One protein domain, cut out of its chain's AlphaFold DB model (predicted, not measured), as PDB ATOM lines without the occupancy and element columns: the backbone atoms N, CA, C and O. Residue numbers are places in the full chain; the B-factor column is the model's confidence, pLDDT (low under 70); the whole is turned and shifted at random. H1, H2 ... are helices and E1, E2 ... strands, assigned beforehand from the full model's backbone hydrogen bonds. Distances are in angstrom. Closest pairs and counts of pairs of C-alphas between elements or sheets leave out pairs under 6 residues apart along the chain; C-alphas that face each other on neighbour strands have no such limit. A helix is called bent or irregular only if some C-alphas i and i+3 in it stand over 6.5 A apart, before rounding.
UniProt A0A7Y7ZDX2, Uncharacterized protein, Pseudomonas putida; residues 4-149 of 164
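What this domain is: This is residues 4 to 149 of the 164 residues of an uncharacterized protein of Pseudomonas putida (UniProt A0A7Y7ZDX2). With little regular structure, this elongated, loose model has a small sheet, E1 E2 E5, in its middle, the hairpin E3 and E4 towards one end, and H2 and H3 at the other. The printed part has 146 residues, ordered E1 H1 H2 H3 E2 E3 E4 E5 H4, class mixed, 53 in named elements. The sheet is mixed; the radius of gyration is 18.8 A and the spans 62 by 35 by 26 A.

How they stand to each other: Start at E1, residues 4 to 7, parallel to E2, residues 60 to 64; N 4 and O 60 are within hydrogen-bond range, 2.9 A. H1, residues 10 to 17, only grazes the sheet. H2, residues 31 to 35, touches H3, residues 41 to 51, closest at C-alphas 32 and 48, 5.9 A. E2 runs on into E3, residues 67 to 71, at 36 degrees. E3 and E4, residues 77 to 82, form a hairpin; N 68 and O 81 are 2.8 A apart. E5, residues 126 to 128, is antiparallel to E2; N 61 and O 127, 2.8 A. H4, residues 142 to 147, touches no helix. Within H1, H2 and H4 every O i to N i+4 pair is within range; in H3, 5 of 7.

Where its parts are: Find C-alpha 4 at (-39.323, -22.179, -14.919), where E1 begins, and C-alpha 147 at (-28.368, -37.431, -24.744), where H4 ends. H3 is 13.6 A long and irregular, C-alphas 47 and 50 being 7.0 A apart; E4 is 14.4 A.

The domain as a whole: The printed part has no cut; the links H1 to H2, E4 to E5 and E5 to H4 are long, and residues 48 to 50 have pLDDT under 70.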
ATOM      1  N   ARG A   4     -38.949 -21.163 -15.913       92.56
ATOM      2  CA  ARG A   4     -39.323 -22.179 -14.919       92.56
ATOM      3  C   ARG A   4     -38.092 -22.847 -14.323       92.56
ATOM      4  O   ARG A   4     -36.993 -22.749 -14.851       92.56
ATOM      5  N   THR A   5     -38.291 -23.516 -13.198       93.88
ATOM      6  CA  THR A   5     -37.221 -24.141 -12.413       93.88
ATOM      7  C   THR A   5     -37.127 -25.622 -12.749       93.88
ATOM      8  O   THR A   5     -38.169 -26.275 -12.851       93.88
ATOM      9  N   ILE A   6     -35.920 -26.179 -12.804       95.25
ATOM     10  CA  ILE A   6     -35.710 -27.627 -12.894       95.25
ATOM     11  C   ILE A   6     -34.656 -28.084 -11.888       95.25
ATOM     12  O   ILE A   6     -33.643 -27.422 -11.703       95.25
ATOM     13  N   LEU A   7     -34.909 -29.199 -11.208       95.25
ATOM     14  CA  LEU A   7     -33.998 -29.777 -10.218       95.25
ATOM     15  C   LEU A   7     -33.112 -30.817 -10.888       95.25
ATOM     16  O   LEU A   7     -33.641 -31.776 -11.447       95.25
ATOM     17  N   PHE A   8     -31.795 -30.656 -10.784       95.31
ATOM     18  CA  PHE A   8     -30.828 -31.633 -11.268       95.31
ATOM     19  C   PHE A   8     -29.835 -32.007 -10.172       95.31
ATOM     20  O   PHE A   8     -29.419 -31.177  -9.369       95.31
ATOM     21  N   ASN A   9     -29.457 -33.285 -10.152       93.12
ATOM     22  CA  ASN A   9     -28.398 -33.769  -9.277       93.12
ATOM     23  C   ASN A   9     -27.012 -33.378  -9.825       93.12
ATOM     24  O   ASN A   9     -26.870 -32.970 -10.983       93.12
ATOM     25  N   SER A  10     -25.976 -33.567  -9.011       93.19
ATOM     26  CA  SER A  10     -24.600 -33.195  -9.357       93.19
ATOM     27  C   SER A  10     -24.083 -33.842 -10.647       93.19
ATOM     28  O   SER A  10     -23.366 -33.196 -11.410       93.19
ATOM     29  N   HIS A  11     -24.466 -35.092 -10.938       94.06
ATOM     30  CA  HIS A  11     -24.049 -35.780 -12.165       94.06
ATOM     31  C   HIS A  11     -24.674 -35.159 -13.418       94.06
ATOM     32  O   HIS A  11     -23.985 -34.962 -14.418       94.06
ATOM     33  N   MET A  12     -25.960 -34.812 -13.361       95.81
ATOM     34  CA  MET A  12     -26.675 -34.172 -14.467       95.81
ATOM     35  C   MET A  12     -26.153 -32.758 -14.726       95.81
ATOM     36  O   MET A  12     -25.963 -32.389 -15.881       95.81
ATOM     37  N   VAL A  13     -25.884 -31.985 -13.671       96.56
ATOM     38  CA  VAL A  13     -25.314 -30.633 -13.791       96.56
ATOM     39  C   VAL A  13     -23.918 -30.688 -14.401       96.56
ATOM     40  O   VAL A  13     -23.645 -29.963 -15.354       96.56
ATOM     41  N   ARG A  14     -23.063 -31.605 -13.932       96.19
ATOM     42  CA  ARG A  14     -21.744 -31.840 -14.533       96.19
ATOM     43  C   ARG A  14     -21.859 -32.197 -16.017       96.19
ATOM     44  O   ARG A  14     -21.154 -31.632 -16.844       96.19
ATOM     45  N   ALA A  15     -22.787 -33.087 -16.369       96.81
ATOM     46  CA  ALA A  15     -23.020 -33.465 -17.760       96.81
ATOM     47  C   ALA A  15     -23.489 -32.295 -18.640       96.81
ATOM     48  O   ALA A  15     -23.181 -32.280 -19.828       96.81
ATOM     49  N   ILE A  16     -24.211 -31.322 -18.078       96.81
ATOM     50  CA  ILE A  16     -24.595 -30.088 -18.776       96.81
ATOM     51  C   ILE A  16     -23.382 -29.178 -18.967       96.81
ATOM     52  O   ILE A  16     -23.167 -28.693 -20.072       96.81
ATOM     53  N   GLN A  17     -22.573 -28.972 -17.922       95.19
ATOM     54  CA  GLN A  17     -21.361 -28.147 -18.001       95.19
ATOM     55  C   GLN A  17     -20.352 -28.692 -19.024       95.19
ATOM     56  O   GLN A  17     -19.695 -27.919 -19.712       95.19
ATOM     57  N   GLU A  18     -20.269 -30.016 -19.162       95.75
ATOM     58  CA  GLU A  18     -19.428 -30.697 -20.155       95.75
ATOM     59  C   GLU A  18     -20.087 -30.810 -21.547       95.75
ATOM     60  O   GLU A  18     -19.504 -31.393 -22.457       95.75
ATOM     61  N   GLY A  19     -21.313 -30.304 -21.732       95.44
ATOM     62  CA  GLY A  19     -22.028 -30.343 -23.015       95.44
ATOM     63  C   GLY A  19     -22.548 -31.724 -23.437       95.44
ATOM     64  O   GLY A  19     -23.044 -31.883 -24.550       95.44
ATOM     65  N   ARG A  20     -22.474 -32.734 -22.563       96.00
ATOM     66  CA  ARG A  20     -22.928 -34.106 -22.849       96.00
ATOM     67  C   ARG A  20     -24.446 -34.245 -22.759       96.00
ATOM     68  O   ARG A  20     -25.063 -34.914 -23.584       96.00
ATOM     69  N   LYS A  21     -25.059 -33.611 -21.757       96.88
ATOM     70  CA  LYS A  21     -26.507 -33.676 -21.525       96.88
ATOM     71  C   LYS A  21     -27.235 -32.550 -22.252       96.88
ATOM     72  O   LYS A  21     -27.048 -31.383 -21.926       96.88
ATOM     73  N   HIS A  22     -28.153 -32.918 -23.141       95.44
ATOM     74  CA  HIS A  22     -29.025 -31.989 -23.869       95.44
ATOM     75  C   HIS A  22     -30.504 -32.424 -23.893       95.44
ATOM     76  O   HIS A  22     -31.351 -31.700 -24.406       95.44
ATOM     77  N   ALA A  23     -30.838 -33.580 -23.307       94.81
ATOM     78  CA  ALA A  23     -32.209 -34.059 -23.151       94.81
ATOM     79  C   ALA A  23     -32.499 -34.488 -21.704       94.81
ATOM     80  O   ALA A  23     -31.600 -34.852 -20.943       94.81
ATOM     81  N   THR A  24     -33.769 -34.444 -21.302       93.62
ATOM     82  CA  THR A  24     -34.246 -34.994 -20.027       93.62
ATOM     83  C   THR A  24     -35.692 -35.451 -20.178       93.62
ATOM     84  O   THR A  24     -36.487 -34.774 -20.831       93.62
ATOM     85  N   ARG A  25     -36.045 -36.588 -19.577       91.06
ATOM     86  CA  ARG A  25     -37.403 -37.143 -19.638       91.06
ATOM     87  C   ARG A  25     -38.101 -37.094 -18.290       91.06
ATOM     88  O   ARG A  25     -37.479 -37.195 -17.237       91.06
ATOM     89  N   PHE A  26     -39.419 -36.958 -18.350       88.50
ATOM     90  CA  PHE A  26     -40.306 -36.966 -17.194       88.50
ATOM     91  C   PHE A  26     -41.553 -37.776 -17.518       88.50
ATOM     92  O   PHE A  26     -41.992 -37.826 -18.666       88.50
ATOM     93  N   ALA A  27     -42.147 -38.379 -16.491       89.06
ATOM     94  CA  ALA A  27     -43.442 -39.019 -16.642       89.06
ATOM     95  C   ALA A  27     -44.504 -37.977 -17.023       89.06
ATOM     96  O   ALA A  27     -44.629 -36.923 -16.386       89.06
ATOM     97  N   VAL A  28     -45.300 -38.289 -18.046       86.69
ATOM     98  CA  VAL A  28     -46.492 -37.506 -18.378       86.69
ATOM     99  C   VAL A  28     -47.485 -37.648 -17.225       86.69
ATOM    100  O   VAL A  28     -47.766 -38.751 -16.765       86.69
ATOM    101  N   THR A  29     -48.008 -36.527 -16.729       84.69
ATOM    102  CA  THR A  29     -48.922 -36.493 -15.573       84.69
ATOM    103  C   THR A  29     -50.138 -35.612 -15.859       84.69
ATOM    104  O   THR A  29     -50.114 -34.782 -16.766       84.69
ATOM    105  N   GLY A  30     -51.201 -35.757 -15.062       84.06
ATOM    106  CA  GLY A  30     -52.396 -34.911 -15.149       84.06
ATOM    107  C   GLY A  30     -53.347 -35.315 -16.279       84.06
ATOM    108  O   GLY A  30     -53.550 -36.496 -16.536       84.06
ATOM    109  N   ALA A  31     -53.971 -34.340 -16.944       81.75
ATOM    110  CA  ALA A  31     -54.928 -34.614 -18.021       81.75
ATOM    111  C   ALA A  31     -54.270 -35.303 -19.230       81.75
ATOM    112  O   ALA A  31     -54.839 -36.239 -19.786       81.75
ATOM    113  N   ALA A  32     -53.036 -34.911 -19.565       83.06
ATOM    114  CA  ALA A  32     -52.284 -35.470 -20.686       83.06
ATOM    115  C   ALA A  32     -52.042 -36.983 -20.548       83.06
ATOM    116  O   ALA A  32     -52.046 -37.695 -21.546       83.06
ATOM    117  N   SER A  33     -51.884 -37.501 -19.321       84.81
ATOM    118  CA  SER A  33     -51.679 -38.941 -19.121       84.81
ATOM    119  C   SER A  33     -52.939 -39.758 -19.396       84.81
ATOM    120  O   SER A  33     -52.827 -40.919 -19.770       84.81
ATOM    121  N   LYS A  34     -54.135 -39.168 -19.248       85.56
ATOM    122  CA  LYS A  34     -55.400 -39.834 -19.591       85.56
ATOM    123  C   LYS A  34     -55.574 -39.959 -21.103       85.56
ATOM    124  O   LYS A  34     -56.099 -40.956 -21.573       85.56
ATOM    125  N   TRP A  35     -55.100 -38.973 -21.864       83.88
ATOM    126  CA  TRP A  35     -55.192 -38.989 -23.326       83.88
ATOM    127  C   TRP A  35     -54.316 -40.066 -23.962       83.88
ATOM    128  O   TRP A  35     -54.656 -40.557 -25.028       83.88
ATOM    129  N   LEU A  36     -53.247 -40.496 -23.288       83.38
ATOM    130  CA  LEU A  36     -52.378 -41.576 -23.763       83.38
ATOM    131  C   LEU A  36     -53.044 -42.964 -23.785       83.38
ATOM    132  O   LEU A  36     -52.432 -43.902 -24.288       83.38
ATOM    133  N   ILE A  37     -54.259 -43.108 -23.240       84.12
ATOM    134  CA  ILE A  37     -55.043 -44.349 -23.338       84.12
ATOM    135  C   ILE A  37     -55.591 -44.508 -24.761       84.12
ATOM    136  O   ILE A  37     -55.445 -45.572 -25.357       84.12
ATOM    137  N   ASP A  38     -56.164 -43.434 -25.310       86.88
ATOM    138  CA  ASP A  38     -56.931 -43.480 -26.561       86.88
ATOM    139  C   ASP A  38     -56.238 -42.762 -27.729       86.88
ATOM    140  O   ASP A  38     -56.673 -42.881 -28.872       86.88
ATOM    141  N   GLN A  39     -55.191 -41.976 -27.462       86.75
ATOM    142  CA  GLN A  39     -54.523 -41.122 -28.448       86.75
ATOM    143  C   GLN A  39     -53.046 -41.479 -28.610       86.75
ATOM    144  O   GLN A  39     -52.393 -41.977 -27.688       86.75
ATOM    145  N   SER A  40     -52.497 -41.188 -29.792       84.44
ATOM    146  CA  SER A  40     -51.078 -41.418 -30.068       84.44
ATOM    147  C   SER A  40     -50.181 -40.429 -29.299       84.44
ATOM    148  O   SER A  40     -50.612 -39.311 -28.995       84.44
ATOM    149  N   PRO A  41     -48.923 -40.796 -28.985       84.00
ATOM    150  CA  PRO A  41     -47.974 -39.887 -28.343       84.00
ATOM    151  C   PRO A  41     -47.780 -38.574 -29.108       84.00
ATOM    152  O   PRO A  41     -47.702 -37.518 -28.487       84.00
ATOM    153  N   GLU A  42     -47.768 -38.613 -30.441       83.00
ATOM    154  CA  GLU A  42     -47.623 -37.434 -31.301       83.00
ATOM    155  C   GLU A  42     -48.833 -36.505 -31.165       83.00
ATOM    156  O   GLU A  42     -48.675 -35.297 -30.998       83.00
ATOM    157  N   TRP A  43     -50.043 -37.076 -31.150       85.94
ATOM    158  CA  TRP A  43     -51.283 -36.330 -30.937       85.94
ATOM    159  C   TRP A  43     -51.291 -35.641 -29.569       85.94
ATOM    160  O   TRP A  43     -51.679 -34.476 -29.448       85.94
ATOM    161  N   VAL A  44     -50.835 -36.352 -28.529       82.56
ATOM    162  CA  VAL A  44     -50.712 -35.788 -27.180       82.56
ATOM    163  C   VAL A  44     -49.615 -34.730 -27.139       82.56
ATOM    164  O   VAL A  44     -49.824 -33.701 -26.517       82.56
ATOM    165  N   ALA A  45     -48.474 -34.910 -27.803       79.56
ATOM    166  CA  ALA A  45     -47.414 -33.904 -27.813       79.56
ATOM    167  C   ALA A  45     -47.869 -32.586 -28.465       79.56
ATOM    168  O   ALA A  45     -47.594 -31.520 -27.918       79.56
ATOM    169  N   ASP A  46     -48.620 -32.661 -29.567       78.62
ATOM    170  CA  ASP A  46     -49.145 -31.496 -30.291       78.62
ATOM    171  C   ASP A  46     -50.191 -30.719 -29.466       78.62
ATOM    172  O   ASP A  46     -50.079 -29.511 -29.259       78.62
ATOM    173  N   ARG A  47     -51.181 -31.420 -28.896       74.25
ATOM    174  CA  ARG A  47     -52.293 -30.781 -28.162       74.25
ATOM    175  C   ARG A  47     -52.031 -30.554 -26.676       74.25
ATOM    176  O   ARG A  47     -52.554 -29.610 -26.087       74.25
ATOM    177  N   ALA A  48     -51.249 -31.427 -26.052       67.88
ATOM    178  CA  ALA A  48     -50.853 -31.339 -24.650       67.88
ATOM    179  C   ALA A  48     -49.481 -30.694 -24.467       67.88
ATOM    180  O   ALA A  48     -49.035 -30.592 -23.325       67.88
ATOM    181  N   GLY A  49     -48.821 -30.228 -25.537       64.06
ATOM    182  CA  GLY A  49     -47.600 -29.434 -25.432       64.06
ATOM    183  C   GLY A  49     -47.787 -28.331 -24.391       64.06
ATOM    184  O   GLY A  49     -47.103 -28.311 -23.371       64.06
ATOM    185  N   ALA A  50     -48.839 -27.522 -24.528       67.44
ATOM    186  CA  ALA A  50     -49.179 -26.475 -23.561       67.44
ATOM    187  C   ALA A  50     -49.397 -26.965 -22.107       67.44
ATOM    188  O   ALA A  50     -49.302 -26.164 -21.177       67.44
ATOM    189  N   LEU A  51     -49.662 -28.261 -21.892       73.38
ATOM    190  CA  LEU A  51     -49.799 -28.894 -20.573       73.38
ATOM    191  C   LEU A  51     -48.459 -29.366 -19.979       73.38
ATOM    192  O   LEU A  51     -48.421 -29.793 -18.821       73.38
ATOM    193  N   CYS A  52     -47.357 -29.292 -20.729       82.88
ATOM    194  CA  CYS A  52     -46.027 -29.595 -20.220       82.88
ATOM    195  C   CYS A  52     -45.688 -28.665 -19.049       82.88
ATOM    196  O   CYS A  52     -45.556 -27.447 -19.197       82.88
ATOM    197  N   LYS A  53     -45.485 -29.261 -17.871       84.19
ATOM    198  CA  LYS A  53     -45.179 -28.537 -16.627       84.19
ATOM    199  C   LYS A  53     -43.905 -27.695 -16.722       84.19
ATOM    200  O   LYS A  53     -43.802 -26.667 -16.059       84.19
ATOM    201  N   LEU A  54     -42.947 -28.133 -17.537       88.38
ATOM    202  CA  LEU A  54     -41.657 -27.467 -17.714       88.38
ATOM    203  C   LEU A  54     -41.714 -26.320 -18.727       88.38
ATOM    204  O   LEU A  54     -40.936 -25.376 -18.618       88.38
ATOM    205  N   GLY A  55     -42.667 -26.342 -19.657       89.56
ATOM    206  CA  GLY A  55     -42.830 -25.293 -20.655       89.56
ATOM    207  C   GLY A  55     -42.852 -25.800 -22.081       89.56
ATOM    208  O   GLY A  55     -43.021 -26.993 -22.329       89.56
ATOM    209  N   GLN A  56     -42.730 -24.859 -23.008       90.19
ATOM    210  CA  GLN A  56     -42.767 -25.082 -24.452       90.19
ATOM    211  C   GLN A  56     -41.474 -24.648 -25.127       90.19
ATOM    212  O   GLN A  56     -40.695 -23.929 -24.502       90.19
ATOM    213  N   PRO A  57     -41.232 -25.072 -26.380       92.38
ATOM    214  CA  PRO A  57     -40.131 -24.536 -27.166       92.38
ATOM    215  C   PRO A  57     -40.072 -23.000 -27.097       92.38
ATOM    216  O   PRO A  57     -41.098 -22.330 -27.224       92.38
ATOM    217  N   GLY A  58     -38.888 -22.451 -26.824       92.44
ATOM    218  CA  GLY A  58     -38.652 -21.023 -26.586       92.44
ATOM    219  C   GLY A  58     -38.873 -20.539 -25.142       92.44
ATOM    220  O   GLY A  58     -38.570 -19.384 -24.833       92.44
ATOM    221  N   ASP A  59     -39.382 -21.375 -24.230       93.94
ATOM    222  CA  ASP A  59     -39.308 -21.119 -22.785       93.94
ATOM    223  C   ASP A  59     -37.917 -21.469 -22.236       93.94
ATOM    224  O   ASP A  59     -37.123 -22.166 -22.872       93.94
ATOM    225  N   ARG A  60     -37.615 -20.996 -21.021       95.38
ATOM    226  CA  ARG A  60     -36.323 -21.229 -20.366       95.38
ATOM    227  C   ARG A  60     -36.460 -21.974 -19.045       95.38
ATOM    228  O   ARG A  60     -37.396 -21.748 -18.275       95.38
ATOM    229  N   LEU A  61     -35.481 -22.824 -18.766       95.12
ATOM    230  CA  LEU A  61     -35.326 -23.586 -17.538       95.12
ATOM    231  C   LEU A  61     -34.074 -23.130 -16.800       95.12
ATOM    232  O   LEU A  61     -32.968 -23.278 -17.309       95.12
ATOM    233  N   TRP A  62     -34.228 -22.616 -15.586       93.94
ATOM    234  CA  TRP A  62     -33.086 -22.407 -14.705       93.94
ATOM    235  C   TRP A  62     -32.857 -23.651 -13.853       93.94
ATOM    236  O   TRP A  62     -33.774 -24.177 -13.209       93.94
ATOM    237  N   VAL A  63     -31.620 -24.130 -13.878       96.31
ATOM    238  CA  VAL A  63     -31.223 -25.341 -13.168       96.31
ATOM    239  C   VAL A  63     -30.996 -25.018 -11.698       96.31
ATOM    240  O   VAL A  63     -30.340 -24.038 -11.350       96.31
ATOM    241  N   ARG A  64     -31.550 -25.870 -10.842       97.06
ATOM    242  CA  ARG A  64     -31.308 -25.922  -9.407       97.06
ATOM    243  C   ARG A  64     -30.332 -27.047  -9.138       97.06
ATOM    244  O   ARG A  64     -30.623 -28.189  -9.495       97.06
ATOM    245  N   GLU A  65     -29.226 -26.716  -8.492       96.75
ATOM    246  CA  GLU A  65     -28.181 -27.656  -8.102       96.75
ATOM    247  C   GLU A  65     -27.868 -27.523  -6.608       96.75
ATOM    248  O   GLU A  65     -28.249 -26.545  -5.959       96.75
ATOM    249  N   ASP A  66     -27.212 -28.539  -6.058       97.00
ATOM    250  CA  ASP A  66     -26.812 -28.533  -4.658       97.00
ATOM    251  C   ASP A  66     -25.657 -27.543  -4.431       97.00
ATOM    252  O   ASP A  66     -24.717 -27.433  -5.227       97.00
ATOM    253  N   THR A  67     -25.703 -26.854  -3.296       97.12
ATOM    254  CA  THR A  67     -24.618 -25.984  -2.817       97.12
ATOM    255  C   THR A  67     -24.143 -26.474  -1.457       97.12
ATOM    256  O   THR A  67     -24.917 -27.079  -0.716       97.12
ATOM    257  N   GLU A  68     -22.894 -26.204  -1.105       96.81
ATOM    258  CA  GLU A  68     -22.290 -26.623   0.160       96.81
ATOM    259  C   GLU A  68     -21.501 -25.489   0.820       96.81
ATOM    260  O   GLU A  68     -21.008 -24.573   0.149       96.81
ATOM    261  N   ALA A  69     -21.372 -25.578   2.143       96.69
ATOM    262  CA  ALA A  69     -20.457 -24.752   2.906       96.69
ATOM    263  C   ALA A  69     -19.020 -25.173   2.586       96.69
ATOM    264  O   ALA A  69     -18.660 -26.347   2.687       96.69
ATOM    265  N   TYR A  70     -18.175 -24.208   2.241       94.81
ATOM    266  CA  TYR A  70     -16.737 -24.405   2.315       94.81
ATOM    267  C   TYR A  70     -16.279 -24.131   3.747       94.81
ATOM    268  O   TYR A  70     -16.478 -23.027   4.251       94.81
ATOM    269  N   LEU A  71     -15.691 -25.135   4.395       93.12
ATOM    270  CA  LEU A  71     -15.185 -25.036   5.762       93.12
ATOM    271  C   LEU A  71     -13.669 -24.839   5.762       93.12
ATOM    272  O   LEU A  71     -12.955 -25.423   4.944       93.12
ATOM    273  N   SER A  72     -13.182 -24.030   6.695       89.81
ATOM    274  CA  SER A  72     -11.763 -23.935   7.018       89.81
ATOM    275  C   SER A  72     -11.293 -25.173   7.809       89.81
ATOM    276  O   SER A  72     -12.121 -25.953   8.288       89.81
ATOM    277  N   PRO A  73      -9.976 -25.352   8.024       91.69
ATOM    278  CA  PRO A  73      -9.455 -26.434   8.864       91.69
ATOM    279  C   PRO A  73      -9.953 -26.420  10.317       91.69
ATOM    280  O   PRO A  73      -9.941 -27.457  10.967       91.69
ATOM    281  N   CYS A  74     -10.390 -25.265  10.831       92.12
ATOM    282  CA  CYS A  74     -11.004 -25.141  12.157       92.12
ATOM    283  C   CYS A  74     -12.539 -25.255  12.121       92.12
ATOM    284  O   CYS A  74     -13.212 -24.724  13.001       92.12
ATOM    285  N   GLU A  75     -13.090 -25.881  11.075       87.56
ATOM    286  CA  GLU A  75     -14.528 -26.101  10.860       87.56
ATOM    287  C   GLU A  75     -15.369 -24.814  10.813       87.56
ATOM    288  O   GLU A  75     -16.595 -24.841  10.904       87.56
ATOM    289  N   SER A  76     -14.720 -23.665  10.611       87.31
ATOM    290  CA  SER A  76     -15.414 -22.393  10.442       87.31
ATOM    291  C   SER A  76     -15.882 -22.241   9.001       87.31
ATOM    292  O   SER A  76     -15.140 -22.484   8.049       87.31
ATOM    293  N   VAL A  77     -17.128 -21.815   8.839       89.25
ATOM    294  CA  VAL A  77     -17.740 -21.558   7.537       89.25
ATOM    295  C   VAL A  77     -17.053 -20.374   6.854       89.25
ATOM    296  O   VAL A  77     -17.028 -19.271   7.390       89.25
ATOM    297  N   MET A  78     -16.531 -20.603   5.651       88.38
ATOM    298  CA  MET A  78     -15.842 -19.592   4.844       88.38
ATOM    299  C   MET A  78     -16.779 -18.953   3.815       88.38
ATOM    300  O   MET A  78     -16.898 -17.732   3.754       88.38
ATOM    301  N   LEU A  79     -17.433 -19.767   2.978       91.38
ATOM    302  CA  LEU A  79     -18.287 -19.293   1.882       91.38
ATOM    303  C   LEU A  79     -19.261 -20.365   1.387       91.38
ATOM    304  O   LEU A  79     -19.100 -21.552   1.676       91.38
ATOM    305  N   SER A  80     -20.233 -19.937   0.581       95.69
ATOM    306  CA  SER A  80     -21.078 -20.817  -0.231       95.69
ATOM    307  C   SER A  80     -20.384 -21.207  -1.536       95.69
ATOM    308  O   SER A  80     -19.915 -20.335  -2.267       95.69
ATOM    309  N   ARG A  81     -20.382 -22.496  -1.892       97.00
ATOM    310  CA  ARG A  81     -19.913 -22.978  -3.206       97.00
ATOM    311  C   ARG A  81     -20.853 -24.013  -3.819       97.00
ATOM    312  O   ARG A  81     -21.637 -24.644  -3.112       97.00
ATOM    313  N   TYR A  82     -20.770 -24.206  -5.129       97.56
ATOM    314  CA  TYR A  82     -21.493 -25.277  -5.815       97.56
ATOM    315  C   TYR A  82     -20.847 -26.638  -5.538       97.56
ATOM    316  O   TYR A  82     -19.621 -26.759  -5.487       97.56
ATOM    317  N   VAL A  83     -21.659 -27.686  -5.385       96.69
ATOM    318  CA  VAL A  83     -21.147 -29.039  -5.098       96.69
ATOM    319  C   VAL A  83     -20.339 -29.603  -6.273       96.69
ATOM    320  O   VAL A  83     -19.380 -30.344  -6.051       96.69
ATOM    321  N   VAL A  84     -20.709 -29.249  -7.506       96.38
ATOM    322  CA  VAL A  84     -20.241 -29.899  -8.741       96.38
ATOM    323  C   VAL A  84     -18.791 -29.578  -9.088       96.38
ATOM    324  O   VAL A  84     -18.004 -30.497  -9.329       96.38
ATOM    325  N   ASP A  85     -18.460 -28.288  -9.119       95.38
ATOM    326  CA  ASP A  85     -17.181 -27.736  -9.582       95.38
ATOM    327  C   ASP A  85     -16.465 -26.914  -8.503       95.38
ATOM    328  O   ASP A  85     -15.391 -26.367  -8.747       95.38
ATOM    329  N   LYS A  86     -17.047 -26.840  -7.299       95.44
ATOM    330  CA  LYS A  86     -16.507 -26.134  -6.129       95.44
ATOM    331  C   LYS A  86     -16.302 -24.630  -6.343       95.44
ATOM    332  O   LYS A  86     -15.662 -23.988  -5.511       95.44
ATOM    333  N   GLN A  87     -16.888 -24.060  -7.398       95.81
ATOM    334  CA  GLN A  87     -16.866 -22.622  -7.655       95.81
ATOM    335  C   GLN A  87     -17.691 -21.875  -6.598       95.81
ATOM    336  O   GLN A  87     -18.728 -22.391  -6.160       95.81
ATOM    337  N   PRO A  88     -17.270 -20.669  -6.182       96.31
ATOM    338  CA  PRO A  88     -18.031 -19.873  -5.231       96.31
ATOM    339  C   PRO A  88     -19.400 -19.500  -5.809       96.31
ATOM    340  O   PRO A  88     -19.540 -19.177  -6.991       96.31
ATOM    341  N   VAL A  89     -20.422 -19.517  -4.957       96.75
ATOM    342  CA  VAL A  89     -21.728 -18.950  -5.290       96.75
ATOM    343  C   VAL A  89     -21.606 -17.437  -5.191       96.75
ATOM    344  O   VAL A  89     -21.155 -16.919  -4.169       96.75
ATOM    345  N   LEU A  90     -22.012 -16.729  -6.240       95.38
ATOM    346  CA  LEU A  90     -22.021 -15.272  -6.259       95.38
ATOM    347  C   LEU A  90     -23.434 -14.753  -6.024       95.38
ATOM    348  O   LEU A  90     -24.413 -15.330  -6.497       95.38
ATOM    349  N   TYR A  91     -23.533 -13.638  -5.317       94.00
ATOM    350  CA  TYR A  91     -24.760 -12.865  -5.260       94.00
ATOM    351  C   TYR A  91     -25.088 -12.283  -6.635       94.00
ATOM    352  O   TYR A  91     -24.241 -11.666  -7.276       94.00
ATOM    353  N   ALA A  92     -26.332 -12.458  -7.074       90.81
ATOM    354  CA  ALA A  92     -26.841 -11.918  -8.326       90.81
ATOM    355  C   ALA A  92     -28.194 -11.234  -8.101       90.81
ATOM    356  O   ALA A  92     -29.081 -11.797  -7.456       90.81
ATOM    357  N   GLY A  93     -28.366 -10.037  -8.664       86.69
ATOM    358  CA  GLY A  93     -29.630  -9.295  -8.596       86.69
ATOM    359  C   GLY A  93     -29.952  -8.744  -7.204       86.69
ATOM    360  O   GLY A  93     -31.121  -8.646  -6.843       86.69
ATOM    361  N   CYS A  94     -28.929  -8.422  -6.408       85.62
ATOM    362  CA  CYS A  94     -29.103  -7.787  -5.103       85.62
ATOM    363  C   CYS A  94     -29.571  -6.331  -5.231       85.62
ATOM    364  O   CYS A  94     -29.111  -5.611  -6.112       85.62
ATOM    365  N   GLU A  95     -30.410  -5.880  -4.291       86.38
ATOM    366  CA  GLU A  95     -30.871  -4.482  -4.212       86.38
ATOM    367  C   GLU A  95     -29.716  -3.499  -4.005       86.38
ATOM    368  O   GLU A  95     -29.697  -2.422  -4.592       86.38
ATOM    369  N   ASN A  96     -28.732  -3.881  -3.186       87.94
ATOM    370  CA  ASN A  96     -27.512  -3.112  -3.004       87.94
ATOM    371  C   ASN A  96     -26.452  -3.587  -4.018       87.94
ATOM    372  O   ASN A  96     -25.935  -4.703  -3.875       87.94
ATOM    373  N   PRO A  97     -26.064  -2.745  -4.999       87.56
ATOM    374  CA  PRO A  97     -25.138  -3.129  -6.063       87.56
ATOM    375  C   PRO A  97     -23.755  -3.557  -5.567       87.56
ATOM    376  O   PRO A  97     -23.071  -4.294  -6.268       87.56
ATOM    377  N   ARG A  98     -23.341  -3.137  -4.361       88.50
ATOM    378  CA  ARG A  98     -22.032  -3.497  -3.782       88.50
ATOM    379  C   ARG A  98     -21.877  -4.995  -3.533       88.50
ATOM    380  O   ARG A  98     -20.754  -5.482  -3.518       88.50
ATOM    381  N   PHE A  99     -22.985  -5.703  -3.320       87.06
ATOM    382  CA  PHE A  99     -22.972  -7.152  -3.119       87.06
ATOM    383  C   PHE A  99     -23.132  -7.925  -4.427       87.06
ATOM    384  O   PHE A  99     -22.878  -9.122  -4.462       87.06
ATOM    385  N   ASN A 100     -23.539  -7.281  -5.522       91.31
ATOM    386  CA  ASN A 100     -23.728  -7.985  -6.782       91.31
ATOM    387  C   ASN A 100     -22.369  -8.453  -7.331       91.31
ATOM    388  O   ASN A 100     -21.460  -7.650  -7.528       91.31
ATOM    389  N   GLY A 101     -22.228  -9.755  -7.564       91.25
ATOM    390  CA  GLY A 101     -20.972 -10.397  -7.946       91.25
ATOM    391  C   GLY A 101     -20.037 -10.733  -6.779       91.25
ATOM    392  O   GLY A 101     -19.004 -11.354  -7.014       91.25
ATOM    393  N   SER A 102     -20.373 -10.379  -5.531       93.38
ATOM    394  CA  SER A 102     -19.581 -10.804  -4.372       93.38
ATOM    395  C   SER A 102     -19.900 -12.250  -3.987       93.38
ATOM    396  O   SER A 102     -20.974 -12.773  -4.289       93.38
ATOM    397  N   VAL A 103     -18.970 -12.902  -3.289       93.94
ATOM    398  CA  VAL A 103     -19.164 -14.273  -2.800       93.94
ATOM    399  C   VAL A 103     -20.278 -14.302  -1.753       93.94
ATOM    400  O   VAL A 103     -20.295 -13.488  -0.827       93.94
ATOM    401  N   ALA A 104     -21.210 -15.239  -1.905       93.94
ATOM    402  CA  ALA A 104     -22.318 -15.420  -0.986       93.94
ATOM    403  C   ALA A 104     -21.851 -16.060   0.326       93.94
ATOM    404  O   ALA A 104     -21.166 -17.090   0.325       93.94
ATOM    405  N   HIS A 105     -22.272 -15.478   1.452       92.00
ATOM    406  CA  HIS A 105     -22.094 -16.124   2.750       92.00
ATOM    407  C   HIS A 105     -22.974 -17.375   2.824       92.00
ATOM    408  O   HIS A 105     -23.971 -17.494   2.107       92.00
ATOM    409  N   TRP A 106     -22.583 -18.332   3.657       95.06
ATOM    410  CA  TRP A 106     -23.391 -19.522   3.894       95.06
ATOM    411  C   TRP A 106     -24.416 -19.241   4.989       95.06
ATOM    412  O   TRP A 106     -24.066 -18.870   6.106       95.06
ATOM    413  N   ASP A 107     -25.685 -19.425   4.652       92.56
ATOM    414  CA  ASP A 107     -26.846 -19.098   5.483       92.56
ATOM    415  C   ASP A 107     -27.782 -20.308   5.676       92.56
ATOM    416  O   ASP A 107     -28.966 -20.163   5.975       92.56
ATOM    417  N   TYR A 108     -27.289 -21.533   5.459       95.00
ATOM    418  CA  TYR A 108     -28.074 -22.759   5.632       95.00
ATOM    419  C   TYR A 108     -27.657 -23.519   6.904       95.00
ATOM    420  O   TYR A 108     -26.468 -23.587   7.198       95.00
ATOM    421  N   PRO A 109     -28.592 -24.147   7.645       93.00
ATOM    422  CA  PRO A 109     -28.275 -24.808   8.918       93.00
ATOM    423  C   PRO A 109     -27.441 -26.093   8.790       93.00
ATOM    424  O   PRO A 109     -26.879 -26.553   9.775       93.00
ATOM    425  N   SER A 110     -27.385 -26.699   7.604       93.75
ATOM    426  CA  SER A 110     -26.540 -27.866   7.308       93.75
ATOM    427  C   SER A 110     -25.343 -27.435   6.462       93.75
ATOM    428  O   SER A 110     -25.402 -26.368   5.865       93.75
ATOM    429  N   ASN A 111     -24.306 -28.269   6.339       95.06
ATOM    430  CA  ASN A 111     -23.189 -28.049   5.407       95.06
ATOM    431  C   ASN A 111     -23.575 -28.289   3.941       95.06
ATOM    432  O   ASN A 111     -22.840 -27.896   3.040       95.06
ATOM    433  N   LEU A 112     -24.725 -28.920   3.694       96.44
ATOM    434  CA  LEU A 112     -25.275 -29.153   2.364       96.44
ATOM    435  C   LEU A 112     -26.656 -28.509   2.268       96.44
ATOM    436  O   LEU A 112     -27.566 -28.809   3.046       96.44
ATOM    437  N   ARG A 113     -26.826 -27.645   1.271       96.38
ATOM    438  CA  ARG A 113     -28.110 -27.082   0.879       96.38
ATOM    439  C   ARG A 113     -28.574 -27.829  -0.369       96.38
ATOM    440  O   ARG A 113     -27.954 -27.671  -1.422       96.38
ATOM    441  N   PRO A 114     -29.668 -28.602  -0.276       96.31
ATOM    442  CA  PRO A 114     -30.188 -29.319  -1.427       96.31
ATOM    443  C   PRO A 114     -30.732 -28.336  -2.469       96.31
ATOM    444  O   PRO A 114     -31.268 -27.278  -2.122       96.31
ATOM    445  N   ALA A 115     -30.701 -28.733  -3.736       96.12
ATOM    446  CA  ALA A 115     -31.167 -27.962  -4.883       96.12
ATOM    447  C   ALA A 115     -32.599 -27.434  -4.697       96.12
ATOM    448  O   ALA A 115     -32.916 -26.303  -5.066       96.12
ATOM    449  N   ALA A 116     -33.465 -28.209  -4.032       95.56
ATOM    450  CA  ALA A 116     -34.844 -27.832  -3.702       95.56
ATOM    451  C   ALA A 116     -34.957 -26.584  -2.807       95.56
ATOM    452  O   ALA A 116     -36.002 -25.924  -2.786       95.56
ATOM    453  N   ARG A 117     -33.882 -26.228  -2.102       95.62
ATOM    454  CA  ARG A 117     -33.765 -25.061  -1.218       95.62
ATOM    455  C   ARG A 117     -32.782 -24.019  -1.763       95.62
ATOM    456  O   ARG A 117     -32.531 -23.032  -1.082       95.62
ATOM    457  N   MET A 118     -32.257 -24.209  -2.978       94.19
ATOM    458  CA  MET A 118     -31.365 -23.246  -3.627       94.19
ATOM    459  C   MET A 118     -32.075 -21.890  -3.788       94.19
ATOM    460  O   MET A 118     -33.192 -21.877  -4.330       94.19
ATOM    461  N   PRO A 119     -31.466 -20.777  -3.331       93.00
ATOM    462  CA  PRO A 119     -32.026 -19.440  -3.483       93.00
ATOM    463  C   PRO A 119     -31.924 -18.954  -4.932       93.00
ATOM    464  O   PRO A 119     -31.078 -19.402  -5.702       93.00
ATOM    465  N   HIS A 120     -32.776 -17.997  -5.300       91.12
ATOM    466  CA  HIS A 120     -32.857 -17.501  -6.675       91.12
ATOM    467  C   HIS A 120     -31.562 -16.829  -7.159       91.12
ATOM    468  O   HIS A 120     -31.188 -17.007  -8.315       91.12
ATOM    469  N   PHE A 121     -30.847 -16.102  -6.290       92.38
ATOM    470  CA  PHE A 121     -29.587 -15.438  -6.655       92.38
ATOM    471  C   PHE A 121     -28.481 -16.429  -7.052       92.38
ATOM    472  O   PHE A 121     -27.587 -16.069  -7.804       92.38
ATOM    473  N   ALA A 122     -28.552 -17.676  -6.572       94.12
ATOM    474  CA  ALA A 122     -27.561 -18.718  -6.835       94.12
ATOM    475  C   ALA A 122     -27.814 -19.469  -8.156       94.12
ATOM    476  O   ALA A 122     -27.188 -20.489  -8.427       94.12
ATOM    477  N   ARG A 123     -28.761 -19.014  -8.987       92.81
ATOM    478  CA  ARG A 123     -28.975 -19.596 -10.317       92.81
ATOM    479  C   ARG A 123     -27.826 -19.191 -11.248       92.81
ATOM    480  O   ARG A 123     -27.574 -18.004 -11.434       92.81
ATOM    481  N   ARG A 124     -27.163 -20.168 -11.873       93.44
ATOM    482  CA  ARG A 124     -26.071 -19.912 -12.837       93.44
ATOM    483  C   ARG A 124     -26.229 -20.572 -14.204       93.44
ATOM    484  O   ARG A 124     -25.577 -20.150 -15.150       93.44
ATOM    485  N   ILE A 125     -27.088 -21.585 -14.323       95.25
ATOM    486  CA  ILE A 125     -27.326 -22.299 -15.581       95.25
ATOM    487  C   ILE A 125     -28.761 -22.028 -16.029       95.25
ATOM    488  O   ILE A 125     -29.719 -22.328 -15.311       95.25
ATOM    489  N   LEU A 126     -28.886 -21.472 -17.232       94.94
ATOM    490  CA  LEU A 126     -30.145 -21.204 -17.911       94.94
ATOM    491  C   LEU A 126     -30.160 -21.990 -19.222       94.94
ATOM    492  O   LEU A 126     -29.270 -21.830 -20.051       94.94
ATOM    493  N   LEU A 127     -31.162 -22.842 -19.390       95.94
ATOM    494  CA  LEU A 127     -31.334 -23.706 -20.551       95.94
ATOM    495  C   LEU A 127     -32.554 -23.252 -21.342       95.94
ATOM    496  O   LEU A 127     -33.591 -22.946 -20.760       95.94
ATOM    497  N   GLU A 128     -32.453 -23.236 -22.662       96.12
ATOM    498  CA  GLU A 128     -33.606 -23.036 -23.535       96.12
ATOM    499  C   GLU A 128     -34.270 -24.380 -23.841       96.12
ATOM    500  O   GLU A 128     -33.596 -25.375 -24.113       96.12
ATOM    501  N   ILE A 129     -35.600 -24.419 -23.799       94.25
ATOM    502  CA  ILE A 129     -36.355 -25.565 -24.297       94.25
ATOM    503  C   ILE A 129     -36.399 -25.446 -25.818       94.25
ATOM    504  O   ILE A 129     -37.030 -24.535 -26.344       94.25
ATOM    505  N   THR A 130     -35.759 -26.369 -26.528       94.62
ATOM    506  CA  THR A 130     -35.754 -26.388 -28.002       94.62
ATOM    507  C   THR A 130     -36.850 -27.280 -28.580       94.62
ATOM    508  O   THR A 130     -37.386 -26.996 -29.646       94.62
ATOM    509  N   ALA A 131     -37.218 -28.346 -27.869       91.50
ATOM    510  CA  ALA A 131     -38.248 -29.291 -28.283       91.50
ATOM    511  C   ALA A 131     -38.904 -29.959 -27.068       91.50
ATOM    512  O   ALA A 131     -38.260 -30.199 -26.044       91.50
ATOM    513  N   VAL A 132     -40.184 -30.307 -27.202       89.62
ATOM    514  CA  VAL A 132     -40.927 -31.137 -26.245       89.62
ATOM    515  C   VAL A 132     -41.592 -32.254 -27.035       89.62
ATOM    516  O   VAL A 132     -42.246 -31.995 -28.040       89.62
ATOM    517  N   ARG A 133     -41.415 -33.494 -26.585       89.00
ATOM    518  CA  ARG A 133     -41.982 -34.685 -27.221       89.00
ATOM    519  C   ARG A 133     -42.545 -35.631 -26.172       89.00
ATOM    520  O   ARG A 133     -42.130 -35.591 -25.013       89.00
ATOM    521  N   VAL A 134     -43.479 -36.474 -26.591       88.38
ATOM    522  CA  VAL A 134     -44.036 -37.548 -25.769       88.38
ATOM    523  C   VAL A 134     -43.660 -38.868 -26.422       88.38
ATOM    524  O   VAL A 134     -43.905 -39.070 -27.605       88.38
ATOM    525  N   GLU A 135     -43.039 -39.751 -25.650       87.50
ATOM    526  CA  GLU A 135     -42.512 -41.033 -26.118       87.50
ATOM    527  C   GLU A 135     -42.937 -42.143 -25.153       87.50
ATOM    528  O   GLU A 135     -43.234 -41.891 -23.980       87.50
ATOM    529  N   ARG A 136     -42.952 -43.393 -25.628       86.56
ATOM    530  CA  ARG A 136     -43.174 -44.550 -24.752       86.56
ATOM    531  C   ARG A 136     -41.918 -44.799 -23.915       86.56
ATOM    532  O   ARG A 136     -40.805 -44.720 -24.415       86.56
ATOM    533  N   LEU A 137     -42.082 -45.178 -22.646       85.88
ATOM    534  CA  LEU A 137     -40.939 -45.408 -21.750       85.88
ATOM    535  C   LEU A 137     -39.952 -46.455 -22.303       85.88
ATOM    536  O   LEU A 137     -38.742 -46.270 -22.217       85.88
ATOM    537  N   GLN A 138     -40.478 -47.526 -22.904       88.12
ATOM    538  CA  GLN A 138     -39.688 -48.636 -23.447       88.12
ATOM    539  C   GLN A 138     -39.133 -48.383 -24.860       88.12
ATOM    540  O   GLN A 138     -38.413 -49.226 -25.374       88.12
ATOM    541  N   SER A 139     -39.422 -47.239 -25.494       89.31
ATOM    542  CA  SER A 139     -38.805 -46.863 -26.779       89.31
ATOM    543  C   SER A 139     -37.498 -46.079 -26.599       89.31
ATOM    544  O   SER A 139     -37.077 -45.339 -27.487       89.31
ATOM    545  N   ILE A 140     -36.874 -46.182 -25.425       91.25
ATOM    546  CA  ILE A 140     -35.559 -45.605 -25.150       91.25
ATOM    547  C   ILE A 140     -34.478 -46.318 -25.976       91.25
ATOM    548  O   ILE A 140     -34.461 -47.541 -26.051       91.25
ATOM    549  N   SER A 141     -33.569 -45.543 -26.568       91.44
ATOM    550  CA  SER A 141     -32.375 -46.037 -27.258       91.44
ATOM    551  C   SER A 141     -31.104 -45.627 -26.509       91.44
ATOM    552  O   SER A 141     -31.134 -44.710 -25.682       91.44
ATOM    553  N   ASP A 142     -29.966 -46.232 -26.846       90.88
ATOM    554  CA  ASP A 142     -28.663 -45.849 -26.283       90.88
ATOM    555  C   ASP A 142     -28.319 -44.388 -26.601       90.88
ATOM    556  O   ASP A 142     -27.809 -43.658 -25.752       90.88
ATOM    557  N   GLY A 143     -28.696 -43.910 -27.792       92.38
ATOM    558  CA  GLY A 143     -28.577 -42.497 -28.157       92.38
ATOM    559  C   GLY A 143     -29.380 -41.579 -27.228       92.38
ATOM    560  O   GLY A 143     -28.904 -40.504 -26.861       92.38
ATOM    561  N   HIS A 144     -30.561 -42.012 -26.773       92.75
ATOM    562  CA  HIS A 144     -31.334 -41.275 -25.769       92.75
ATOM    563  C   HIS A 144     -30.638 -41.272 -24.401       92.75
ATOM    564  O   HIS A 144     -30.627 -40.237 -23.738       92.75
ATOM    565  N   CYS A 145     -30.019 -42.382 -23.990       92.56
ATOM    566  CA  CYS A 145     -29.219 -42.453 -22.763       92.56
ATOM    567  C   CYS A 145     -28.036 -41.472 -22.799       92.56
ATOM    568  O   CYS A 145     -27.835 -40.697 -21.858       92.56
ATOM    569  N   VAL A 146     -27.292 -41.451 -23.910       93.75
ATOM    570  CA  VAL A 146     -26.169 -40.525 -24.122       93.75
ATOM    571  C   VAL A 146     -26.646 -39.074 -24.100       93.75
ATOM    572  O   VAL A 146     -26.053 -38.249 -23.407       93.75
ATOM    573  N   ALA A 147     -27.767 -38.766 -24.760       94.75
ATOM    574  CA  ALA A 147     -28.368 -37.431 -24.744       94.75
ATOM    575  C   ALA A 147     -28.795 -36.964 -23.340       94.75
ATOM    576  O   ALA A 147     -28.835 -35.760 -23.060       94.75
ATOM    577  N   GLU A 148     -29.093 -37.896 -22.432       94.69
ATOM    578  CA  GLU A 148     -29.356 -37.596 -21.023       94.69
ATOM    579  C   GLU A 148     -28.092 -37.390 -20.179       94.69
ATOM    580  O   GLU A 148     -28.212 -36.954 -19.028       94.69
ATOM    581  N   GLY A 149     -26.910 -37.609 -20.761       94.25
ATOM    582  CA  GLY A 149     -25.601 -37.398 -20.151       94.25
ATOM    583  C   GLY A 149     -24.914 -38.669 -19.648       94.25
ATOM    584  O   GLY A 149     -23.942 -38.548 -18.899       94.25
TER     585      GLY A 149